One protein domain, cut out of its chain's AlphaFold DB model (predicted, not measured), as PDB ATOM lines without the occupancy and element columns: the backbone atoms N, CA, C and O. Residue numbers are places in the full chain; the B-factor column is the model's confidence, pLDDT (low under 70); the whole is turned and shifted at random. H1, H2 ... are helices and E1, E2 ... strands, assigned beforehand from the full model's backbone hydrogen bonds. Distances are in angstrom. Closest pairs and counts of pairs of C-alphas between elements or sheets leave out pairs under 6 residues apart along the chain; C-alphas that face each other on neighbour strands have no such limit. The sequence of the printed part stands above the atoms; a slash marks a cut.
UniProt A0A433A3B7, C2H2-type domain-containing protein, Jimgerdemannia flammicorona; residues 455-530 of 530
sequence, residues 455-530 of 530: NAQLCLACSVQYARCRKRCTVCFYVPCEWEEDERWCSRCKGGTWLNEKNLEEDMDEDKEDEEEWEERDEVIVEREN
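What this domain is: This is residues 455 to 530 of the 530 residues of the protein "C2H2-type domain-containing protein" of Jimgerdemannia flammicorona (UniProt A0A433A3B7). A small compact head, made of the antiparallel hairpin E1 and E2, the short helix H1 and a long loop, has one long helix, H2, whose residues 504 to 529 stick out like a handle. The printed part has 76 residues, with two named helices and two named strands in the order H1, E1, E2, H2 along the chain; of the 44 residues in named elements helices hold 38 and strands 6, and the class is mostly helix. It is extended, with a radius of gyration of the C-alphas of 20.3 A, and spans 64 by 25 by 23 A.

How they stand to each other: E1, residues 471 to 473, and E2, residues 498 to 500, form a hairpin, antiparallel at 148 degrees; N 472 and O 499, 3.1 A apart, are within hydrogen-bond range. The closest C-alphas of E1 and H1, residues 460 to 469, are those of Arg 472 and Tyr 466, 7.6 A apart. H1 is apart from H2, residues 502 to 529. Every O i to N i+4 pair is within hydrogen-bond range in H1, and 20 of 24 in H2.

Where its parts are: H1, 14.2 A long, begins at C-alpha 460 (27.357, -4.916, -63.889). E1 measures 7.1 A and E2 6.1 A. H2, 42.6 A long, ends at C-alpha 529 (17.636, 3.612, -4.752).

The domain as a whole: The C-alphas farthest apart, of Arg 492 and Asn 530, are 64.4 A apart. The link from E1 to E2 is long. The printed part has no cut, and no printed residue is under 70 in pLDDT.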
ATOM      1  N   ASN A 455      39.419  -8.274 -53.789       89.31
ATOM      2  CA  ASN A 455      39.586  -8.209 -55.242       89.31
ATOM      3  C   ASN A 455      38.416  -8.838 -56.005       89.31
ATOM      4  O   ASN A 455      38.500  -9.014 -57.223       89.31
ATOM      5  N   ALA A 456      37.350  -9.245 -55.315       91.31
ATOM      6  CA  ALA A 456      36.193  -9.784 -55.998       91.31
ATOM      7  C   ALA A 456      35.469  -8.677 -56.751       91.31
ATOM      8  O   ALA A 456      35.122  -7.638 -56.199       91.31
ATOM      9  N   GLN A 457      35.221  -8.932 -58.028       94.19
ATOM     10  CA  GLN A 457      34.447  -8.043 -58.870       94.19
ATOM     11  C   GLN A 457      33.278  -8.814 -59.465       94.19
ATOM     12  O   GLN A 457      33.403  -9.963 -59.909       94.19
ATOM     13  N   LEU A 458      32.123  -8.162 -59.474       93.81
ATOM     14  CA  LEU A 458      30.955  -8.607 -60.208       93.81
ATOM     15  C   LEU A 458      30.853  -7.804 -61.500       93.81
ATOM     16  O   LEU A 458      31.121  -6.605 -61.521       93.81
ATOM     17  N   CYS A 459      30.425  -8.454 -62.580       95.56
ATOM     18  CA  CYS A 459      29.984  -7.706 -63.749       95.56
ATOM     19  C   CYS A 459      28.747  -6.881 -63.386       95.56
ATOM     20  O   CYS A 459      28.025  -7.230 -62.451       95.56
ATOM     21  N   LEU A 460      28.472  -5.828 -64.155       93.56
ATOM     22  CA  LEU A 460      27.357  -4.916 -63.889       93.56
ATOM     23  C   LEU A 460      26.010  -5.646 -63.737       93.56
ATOM     24  O   LEU A 460      25.214  -5.315 -62.868       93.56
ATOM     25  N   ALA A 461      25.767  -6.683 -64.543       92.38
ATOM     26  CA  ALA A 461      24.551  -7.484 -64.426       92.38
ATOM     27  C   ALA A 461      24.486  -8.230 -63.082       92.38
ATOM     28  O   ALA A 461      23.470  -8.179 -62.394       92.38
ATOM     29  N   CYS A 462      25.581  -8.879 -62.677       94.62
ATOM     30  CA  CYS A 462      25.636  -9.590 -61.405       94.62
ATOM     31  C   CYS A 462      25.628  -8.643 -60.202       94.62
ATOM     32  O   CYS A 462      25.086  -9.028 -59.175       94.62
ATOM     33  N   SER A 463      26.189  -7.433 -60.302       95.31
ATOM     34  CA  SER A 463      26.158  -6.457 -59.207       95.31
ATOM     35  C   SER A 463      24.761  -5.872 -59.004       95.31
ATOM     36  O   SER A 463      24.304  -5.797 -57.869       95.31
ATOM     37  N   VAL A 464      24.040  -5.550 -60.084       94.50
ATOM     38  CA  VAL A 464      22.628  -5.129 -60.014       94.50
ATOM     39  C   VAL A 464      21.763  -6.245 -59.431       94.50
ATOM     40  O   VAL A 464      20.942  -6.006 -58.547       94.50
ATOM     41  N   GLN A 465      21.981  -7.479 -59.882       94.69
ATOM     42  CA  GLN A 465      21.264  -8.640 -59.366       94.69
ATOM     43  C   GLN A 465      21.557  -8.863 -57.880       94.69
ATOM     44  O   GLN A 465      20.645  -9.059 -57.084       94.69
ATOM     45  N   TYR A 466      22.821  -8.741 -57.486       95.88
ATOM     46  CA  TYR A 466      23.225  -8.861 -56.097       95.88
ATOM     47  C   TYR A 466      22.617  -7.775 -55.212       95.88
ATOM     48  O   TYR A 466      22.127  -8.077 -54.130       95.88
ATOM     49  N   ALA A 467      22.588  -6.529 -55.685       93.94
ATOM     50  CA  ALA A 467      21.977  -5.424 -54.958       93.94
ATOM     51  C   ALA A 467      20.481  -5.666 -54.695       93.94
ATOM     52  O   ALA A 467      19.988  -5.321 -53.622       93.94
ATOM     53  N   ARG A 468      19.771  -6.302 -55.637       93.25
ATOM     54  CA  ARG A 468      18.345  -6.624 -55.496       93.25
ATOM     55  C   ARG A 468      18.103  -7.781 -54.525       93.25
ATOM     56  O   ARG A 468      17.300  -7.658 -53.599       93.25
ATOM     57  N   CYS A 469      18.794  -8.896 -54.745       93.69
ATOM     58  CA  CYS A 469      18.511 -10.155 -54.058       93.69
ATOM     59  C   CYS A 469      19.235 -10.264 -52.715       93.69
ATOM     60  O   CYS A 469      18.750 -10.956 -51.829       93.69
ATOM     61  N   ARG A 470      20.415  -9.631 -52.582       94.75
ATOM     62  CA  ARG A 470      21.358  -9.779 -51.452       94.75
ATOM     63  C   ARG A 470      21.621 -11.244 -51.074       94.75
ATOM     64  O   ARG A 470      21.916 -11.575 -49.931       94.75
ATOM     65  N   LYS A 471      21.521 -12.135 -52.064       95.69
ATOM     66  CA  LYS A 471      21.747 -13.573 -51.934       95.69
ATOM     67  C   LYS A 471      22.982 -13.973 -52.726       95.69
ATOM     68  O   LYS A 471      23.203 -13.499 -53.841       95.69
ATOM     69  N   ARG A 472      23.768 -14.898 -52.180       96.06
ATOM     70  CA  ARG A 472      24.825 -15.602 -52.923       96.06
ATOM     71  C   ARG A 472      24.936 -17.048 -52.482       96.06
ATOM     72  O   ARG A 472      24.550 -17.406 -51.379       96.06
ATOM     73  N   CYS A 473      25.508 -17.885 -53.330       97.00
ATOM     74  CA  CYS A 473      25.859 -19.240 -52.949       97.00
ATOM     75  C   CYS A 473      27.034 -19.240 -51.960       97.00
ATOM     76  O   CYS A 473      28.078 -18.652 -52.249       97.00
ATOM     77  N   THR A 474      26.891 -19.963 -50.848       95.69
ATOM     78  CA  THR A 474      27.931 -20.135 -49.818       95.69
ATOM     79  C   THR A 474      29.214 -20.791 -50.328       95.69
ATOM     80  O   THR A 474      30.280 -20.563 -49.767       95.69
ATOM     81  N   VAL A 475      29.128 -21.596 -51.392       95.12
ATOM     82  CA  VAL A 475      30.258 -22.393 -51.899       95.12
ATOM     83  C   VAL A 475      30.903 -21.771 -53.135       95.12
ATOM     84  O   VAL A 475      32.126 -21.730 -53.234       95.12
ATOM     85  N   CYS A 476      30.107 -21.322 -54.110       94.88
ATOM     86  CA  CYS A 476      30.634 -20.861 -55.401       94.88
ATOM     87  C   CYS A 476      30.458 -19.366 -55.673       94.88
ATOM     88  O   CYS A 476      30.792 -18.935 -56.774       94.88
ATOM     89  N   PHE A 477      29.925 -18.591 -54.720       94.75
ATOM     90  CA  PHE A 477      29.690 -17.144 -54.852       94.75
ATOM     91  C   PHE A 477      28.812 -16.742 -56.051       94.75
ATOM     92  O   PHE A 477      28.763 -15.585 -56.455       94.75
ATOM     93  N   TYR A 478      28.079 -17.691 -56.632       96.19
ATOM     94  CA  TYR A 478      27.091 -17.391 -57.655       96.19
ATOM     95  C   TYR A 478      25.927 -16.598 -57.049       96.19
ATOM     96  O   TYR A 478      25.448 -16.931 -55.966       96.19
ATOM     97  N   VAL A 479      25.484 -15.562 -57.754       97.00
ATOM     98  CA  VAL A 479      24.308 -14.759 -57.396       97.00
ATOM     99  C   VAL A 479      23.096 -15.356 -58.121       97.00
ATOM    100  O   VAL A 479      23.170 -15.478 -59.346       97.00
ATOM    101  N   PRO A 480      22.023 -15.751 -57.409       96.62
ATOM    102  CA  PRO A 480      20.855 -16.377 -58.022       96.62
ATOM    103  C   PRO A 480      20.135 -15.435 -58.986       96.62
ATOM    104  O   PRO A 480      20.071 -14.221 -58.776       96.62
ATOM    105  N   CYS A 481      19.544 -16.017 -60.029       94.38
ATOM    106  CA  CYS A 481      18.514 -15.348 -60.814       94.38
ATOM    107  C   CYS A 481      17.183 -15.271 -60.049       94.38
ATOM    108  O   CYS A 481      16.974 -16.058 -59.138       94.38
ATOM    109  N   GLU A 482      16.250 -14.406 -60.470       92.94
ATOM    110  CA  GLU A 482      14.947 -14.197 -59.796       92.94
ATOM    111  C   GLU A 482      14.188 -15.480 -59.468       92.94
ATOM    112  O   GLU A 482      13.679 -15.660 -58.372       92.94
ATOM    113  N   TRP A 483      14.167 -16.406 -60.419       91.31
ATOM    114  CA  TRP A 483      13.483 -17.685 -60.276       91.31
ATOM    115  C   TRP A 483      14.259 -18.701 -59.423       91.31
ATOM    116  O   TRP A 483      13.682 -19.689 -58.988       91.31
ATOM    117  N   GLU A 484      15.557 -18.484 -59.189       95.31
ATOM    118  CA  GLU A 484      16.396 -19.313 -58.310       95.31
ATOM    119  C   GLU A 484      16.347 -18.832 -56.852       95.31
ATOM    120  O   GLU A 484      16.814 -19.544 -55.964       95.31
ATOM    121  N   GLU A 485      15.803 -17.634 -56.591       93.19
ATOM    122  CA  GLU A 485      15.777 -17.018 -55.257       93.19
ATOM    123  C   GLU A 485      14.938 -17.811 -54.242       93.19
ATOM    124  O   GLU A 485      15.238 -17.750 -53.043       93.19
ATOM    125  N   ASP A 486      13.926 -18.539 -54.723       93.50
ATOM    126  CA  ASP A 486      13.004 -19.354 -53.921       93.50
ATOM    127  C   ASP A 486      13.512 -20.785 -53.690       93.50
ATOM    128  O   ASP A 486      13.015 -21.507 -52.819       93.50
ATOM    129  N   GLU A 487      14.512 -21.228 -54.458       94.06
ATOM    130  CA  GLU A 487      15.122 -22.532 -54.225       94.06
ATOM    131  C   GLU A 487      15.961 -22.494 -52.948       94.06
ATOM    132  O   GLU A 487      16.548 -21.479 -52.606       94.06
ATOM    133  N   ARG A 488      16.070 -23.609 -52.219       92.19
ATOM    134  CA  ARG A 488      16.920 -23.665 -51.010       92.19
ATOM    135  C   ARG A 488      18.398 -23.931 -51.312       92.19
ATOM    136  O   ARG A 488      19.231 -23.860 -50.409       92.19
ATOM    137  N   TRP A 489      18.730 -24.274 -52.553       95.44
ATOM    138  CA  TRP A 489      20.064 -24.707 -52.959       95.44
ATOM    139  C   TRP A 489      20.541 -23.977 -54.211       95.44
ATOM    140  O   TRP A 489      19.762 -23.529 -55.045       95.44
ATOM    141  N   CYS A 490      21.858 -23.907 -54.365       96.69
ATOM    142  CA  CYS A 490      22.494 -23.352 -55.541       96.69
ATOM    143  C   CYS A 490      22.419 -24.326 -56.722       96.69
ATOM    144  O   CYS A 490      22.942 -25.439 -56.655       96.69
ATOM    145  N   SER A 491      21.872 -23.867 -57.847       94.00
ATOM    146  CA  SER A 491      21.795 -24.632 -59.100       94.00
ATOM    147  C   SER A 491      23.167 -24.985 -59.698       94.00
ATOM    148  O   SER A 491      23.298 -25.954 -60.448       94.00
ATOM    149  N   ARG A 492      24.219 -24.220 -59.366       93.88
ATOM    150  CA  ARG A 492      25.558 -24.362 -59.962       93.88
ATOM    151  C   ARG A 492      26.510 -25.285 -59.215       93.88
ATOM    152  O   ARG A 492      27.472 -25.760 -59.818       93.88
ATOM    153  N   CYS A 493      26.292 -25.541 -57.929       95.69
ATOM    154  CA  CYS A 493      27.186 -26.401 -57.158       95.69
ATOM    155  C   CYS A 493      26.422 -27.291 -56.182       95.69
ATOM    156  O   CYS A 493      25.511 -26.856 -55.483       95.69
ATOM    157  N   LYS A 494      26.858 -28.548 -56.079       93.88
ATOM    158  CA  LYS A 494      26.317 -29.488 -55.097       93.88
ATOM    159  C   LYS A 494      26.729 -29.041 -53.694       93.88
ATOM    160  O   LYS A 494      27.919 -28.981 -53.407       93.88
ATOM    161  N   GLY A 495      25.747 -28.751 -52.843       93.00
ATOM    162  CA  GLY A 495      25.969 -28.379 -51.441       93.00
ATOM    163  C   GLY A 495      26.070 -26.877 -51.173       93.00
ATOM    164  O   GLY A 495      26.231 -26.489 -50.025       93.00
ATOM    165  N   GLY A 496      25.941 -26.035 -52.200       96.00
ATOM    166  CA  GLY A 496      25.757 -24.605 -51.984       96.00
ATOM    167  C   GLY A 496      24.335 -24.316 -51.523       96.00
ATOM    168  O   GLY A 496      23.387 -24.741 -52.179       96.00
ATOM    169  N   THR A 497      24.187 -23.585 -50.430       96.56
ATOM    170  CA  THR A 497      22.925 -22.961 -50.016       96.56
ATOM    171  C   THR A 497      22.991 -21.471 -50.325       96.56
ATOM    172  O   THR A 497      24.083 -20.911 -50.475       96.56
ATOM    173  N   TRP A 498      21.839 -20.819 -50.473       96.50
ATOM    174  CA  TRP A 498      21.824 -19.364 -50.585       96.50
ATOM    175  C   TRP A 498      22.026 -18.750 -49.206       96.50
ATOM    176  O   TRP A 498      21.250 -18.999 -48.289       96.50
ATOM    177  N   LEU A 499      23.075 -17.949 -49.076       95.56
ATOM    178  CA  LEU A 499      23.273 -17.055 -47.952       95.56
ATOM    179  C   LEU A 499      22.491 -15.777 -48.244       95.56
ATOM    180  O   LEU A 499      22.793 -15.112 -49.237       95.56
ATOM    181  N   ASN A 500      21.486 -15.474 -47.421       94.88
ATOM    182  CA  ASN A 500      20.809 -14.184 -47.445       94.88
ATOM    183  C   ASN A 500      21.566 -13.230 -46.528       94.88
ATOM    184  O   ASN A 500      21.698 -13.502 -45.340       94.88
ATOM    185  N   GLU A 501      22.078 -12.141 -47.079       90.94
ATOM    186  CA  GLU A 501      22.814 -11.160 -46.288       90.94
ATOM    187  C   GLU A 501      21.934 -10.094 -45.662       90.94
ATOM    188  O   GLU A 501      22.408  -9.421 -44.760       90.94
ATOM    189  N   LYS A 502      20.671  -9.954 -46.089       86.94
ATOM    190  CA  LYS A 502      19.746  -9.023 -45.422       86.94
ATOM    191  C   LYS A 502      19.524  -9.418 -43.965       86.94
ATOM    192  O   LYS A 502      19.623  -8.575 -43.091       86.94
ATOM    193  N   ASN A 503      19.355 -10.716 -43.716       80.81
ATOM    194  CA  ASN A 503      19.150 -11.233 -42.364       80.81
ATOM    195  C   ASN A 503      20.349 -10.982 -41.437       80.81
ATOM    196  O   ASN A 503      20.156 -10.822 -40.248       80.81
ATOM    197  N   LEU A 504      21.579 -10.918 -41.961       77.50
ATOM    198  CA  LEU A 504      22.750 -10.656 -41.116       77.50
ATOM    199  C   LEU A 504      22.812  -9.211 -40.607       77.50
ATOM    200  O   LEU A 504      23.495  -8.962 -39.623       77.50
ATOM    201  N   GLU A 505      22.180  -8.268 -41.311       75.94
ATOM    202  CA  GLU A 505      22.083  -6.878 -40.855       75.94
ATOM    203  C   GLU A 505      20.916  -6.735 -39.863       75.94
ATOM    204  O   GLU A 505      21.110  -6.134 -38.814       75.94
ATOM    205  N   GLU A 506      19.767  -7.368 -40.141       81.38
ATOM    206  CA  GLU A 506      18.580  -7.346 -39.266       81.38
ATOM    207  C   GLU A 506      18.849  -7.996 -37.892       81.38
ATOM    208  O   GLU A 506      18.514  -7.407 -36.870       81.38
ATOM    209  N   ASP A 507      19.549  -9.138 -37.848       74.81
ATOM    210  CA  ASP A 507      19.859  -9.829 -36.584       74.81
ATOM    211  C   ASP A 507      20.800  -9.010 -35.664       74.81
ATOM    212  O   ASP A 507      20.854  -9.266 -34.467       74.81
ATOM    213  N   MET A 508      21.564  -8.033 -36.184       77.69
ATOM    214  CA  MET A 508      22.438  -7.178 -35.355       77.69
ATOM    215  C   MET A 508      21.740  -5.928 -34.807       77.69
ATOM    216  O   MET A 508      22.330  -5.224 -33.985       77.69
ATOM    217  N   ASP A 509      20.548  -5.604 -35.305       76.12
ATOM    218  CA  ASP A 509      19.783  -4.462 -34.810       76.12
ATOM    219  C   ASP A 509      18.822  -4.877 -33.683       76.12
ATOM    220  O   ASP A 509      18.629  -4.085 -32.765       76.12
ATOM    221  N   GLU A 510      18.334  -6.127 -33.662       78.94
ATOM    222  CA  GLU A 510      17.538  -6.654 -32.535       78.94
ATOM    223  C   GLU A 510      18.340  -6.664 -31.217       78.94
ATOM    224  O   GLU A 510      17.835  -6.227 -30.186       78.94
ATOM    225  N   ASP A 511      19.626  -7.036 -31.253       80.12
ATOM    226  CA  ASP A 511      20.481  -7.034 -30.053       80.12
ATOM    227  C   ASP A 511      20.723  -5.615 -29.481       80.12
ATOM    228  O   ASP A 511      21.056  -5.479 -28.303       80.12
ATOM    229  N   LYS A 512      20.568  -4.547 -30.284       80.38
ATOM    230  CA  LYS A 512      20.725  -3.160 -29.801       80.38
ATOM    231  C   LYS A 512      19.483  -2.635 -29.101       80.38
ATOM    232  O   LYS A 512      19.626  -1.861 -28.161       80.38
ATOM    233  N   GLU A 513      18.298  -3.015 -29.574       82.06
ATOM    234  CA  GLU A 513      17.046  -2.632 -28.913       82.06
ATOM    235  C   GLU A 513      16.986  -3.248 -27.510       82.06
ATOM    236  O   GLU A 513      16.610  -2.570 -26.555       82.06
ATOM    237  N   ASP A 514      17.470  -4.484 -27.364       83.94
ATOM    238  CA  ASP A 514      17.604  -5.118 -26.056       83.94
ATOM    239  C   ASP A 514      18.632  -4.380 -25.173       83.94
ATOM    240  O   ASP A 514      18.359  -4.143 -23.999       83.94
ATOM    241  N   GLU A 515      19.802  -3.991 -25.701       89.00
ATOM    242  CA  GLU A 515      20.834  -3.269 -24.930       89.00
ATOM    243  C   GLU A 515      20.338  -1.896 -24.429       89.00
ATOM    244  O   GLU A 515      20.577  -1.556 -23.270       89.00
ATOM    245  N   GLU A 516      19.570  -1.161 -25.241       89.38
ATOM    246  CA  GLU A 516      18.941   0.109 -24.840       89.38
ATOM    247  C   GLU A 516      17.844  -0.110 -23.773       89.38
ATOM    248  O   GLU A 516      17.765   0.650 -22.807       89.38
ATOM    249  N   GLU A 517      17.068  -1.204 -23.849       92.50
ATOM    250  CA  GLU A 517      16.103  -1.573 -22.796       92.50
ATOM    251  C   GLU A 517      16.800  -1.934 -21.466       92.50
ATOM    252  O   GLU A 517      16.294  -1.623 -20.379       92.50
ATOM    253  N   TRP A 518      17.969  -2.584 -21.515       90.06
ATOM    254  CA  TRP A 518      18.755  -2.879 -20.312       90.06
ATOM    255  C   TRP A 518      19.338  -1.611 -19.679       90.06
ATOM    256  O   TRP A 518      19.280  -1.489 -18.453       90.06
ATOM    257  N   GLU A 519      19.836  -0.664 -20.479       91.38
ATOM    258  CA  GLU A 519      20.323   0.629 -19.976       91.38
ATOM    259  C   GLU A 519      19.188   1.451 -19.336       91.38
ATOM    260  O   GLU A 519      19.347   1.927 -18.210       91.38
ATOM    261  N   GLU A 520      18.005   1.523 -19.961       91.25
ATOM    262  CA  GLU A 520      16.835   2.184 -19.357       91.25
ATOM    263  C   GLU A 520      16.402   1.507 -18.045       91.25
ATOM    264  O   GLU A 520      16.028   2.176 -17.073       91.25
ATOM    265  N   ARG A 521      16.461   0.171 -17.969       90.88
ATOM    266  CA  ARG A 521      16.114  -0.555 -16.740       90.88
ATOM    267  C   ARG A 521      17.092  -0.250 -15.604       90.88
ATOM    268  O   ARG A 521      16.644  -0.114 -14.462       90.88
ATOM    269  N   ASP A 522      18.385  -0.143 -15.890       90.25
ATOM    270  CA  ASP A 522      19.399   0.177 -14.883       90.25
ATOM    271  C   ASP A 522      19.262   1.626 -14.382       90.25
ATOM    272  O   ASP A 522      19.367   1.862 -13.174       90.25
ATOM    273  N   GLU A 523      18.915   2.583 -15.251       91.06
ATOM    274  CA  GLU A 523      18.621   3.964 -14.838       91.06
ATOM    275  C   GLU A 523      17.423   4.039 -13.876       91.06
ATOM    276  O   GLU A 523      17.501   4.688 -12.827       91.06
ATOM    277  N   VAL A 524      16.344   3.297 -14.154       89.81
ATOM    278  CA  VAL A 524      15.160   3.236 -13.276       89.81
ATOM    279  C   VAL A 524      15.477   2.607 -11.912       89.81
ATOM    280  O   VAL A 524      14.879   2.982 -10.899       89.81
ATOM    281  N   ILE A 525      16.406   1.647 -11.847       88.88
ATOM    282  CA  ILE A 525      16.835   1.049 -10.573       88.88
ATOM    283  C   ILE A 525      17.619   2.072  -9.745       88.88
ATOM    284  O   ILE A 525      17.331   2.230  -8.558       88.88
ATOM    285  N   VAL A 526      18.542   2.810 -10.367       89.94
ATOM    286  CA  VAL A 526      19.341   3.842  -9.686       89.94
ATOM    287  C   VAL A 526      18.466   4.996  -9.181       89.94
ATOM    288  O   VAL A 526      18.675   5.472  -8.065       89.94
ATOM    289  N   GLU A 527      17.454   5.426  -9.940       89.81
ATOM    290  CA  GLU A 527      16.494   6.440  -9.471       89.81
ATOM    291  C   GLU A 527      15.641   5.967  -8.289       89.81
ATOM    292  O   GLU A 527      15.204   6.786  -7.488       89.81
ATOM    293  N   ARG A 528      15.390   4.659  -8.164       88.75
ATOM    294  CA  ARG A 528      14.598   4.102  -7.059       88.75
ATOM    295  C   ARG A 528      15.407   3.909  -5.775       88.75
ATOM    296  O   ARG A 528      14.811   3.831  -4.700       88.75
ATOM    297  N   GLU A 529      16.723   3.755  -5.892       87.56
ATOM    298  CA  GLU A 529      17.636   3.612  -4.752       87.56
ATOM    299  C   GLU A 529      18.078   4.957  -4.151       87.56
ATOM    300  O   GLU A 529      18.421   4.995  -2.966       87.56
ATOM    301  N   ASN A 530      18.045   6.039  -4.937       82.88
ATOM    302  CA  ASN A 530      18.254   7.419  -4.473       82.88
ATOM    303  C   ASN A 530      16.986   8.019  -3.851       82.88
ATOM    304  O   ASN A 530      17.140   8.822  -2.898       82.88
TER     305      ASN A 530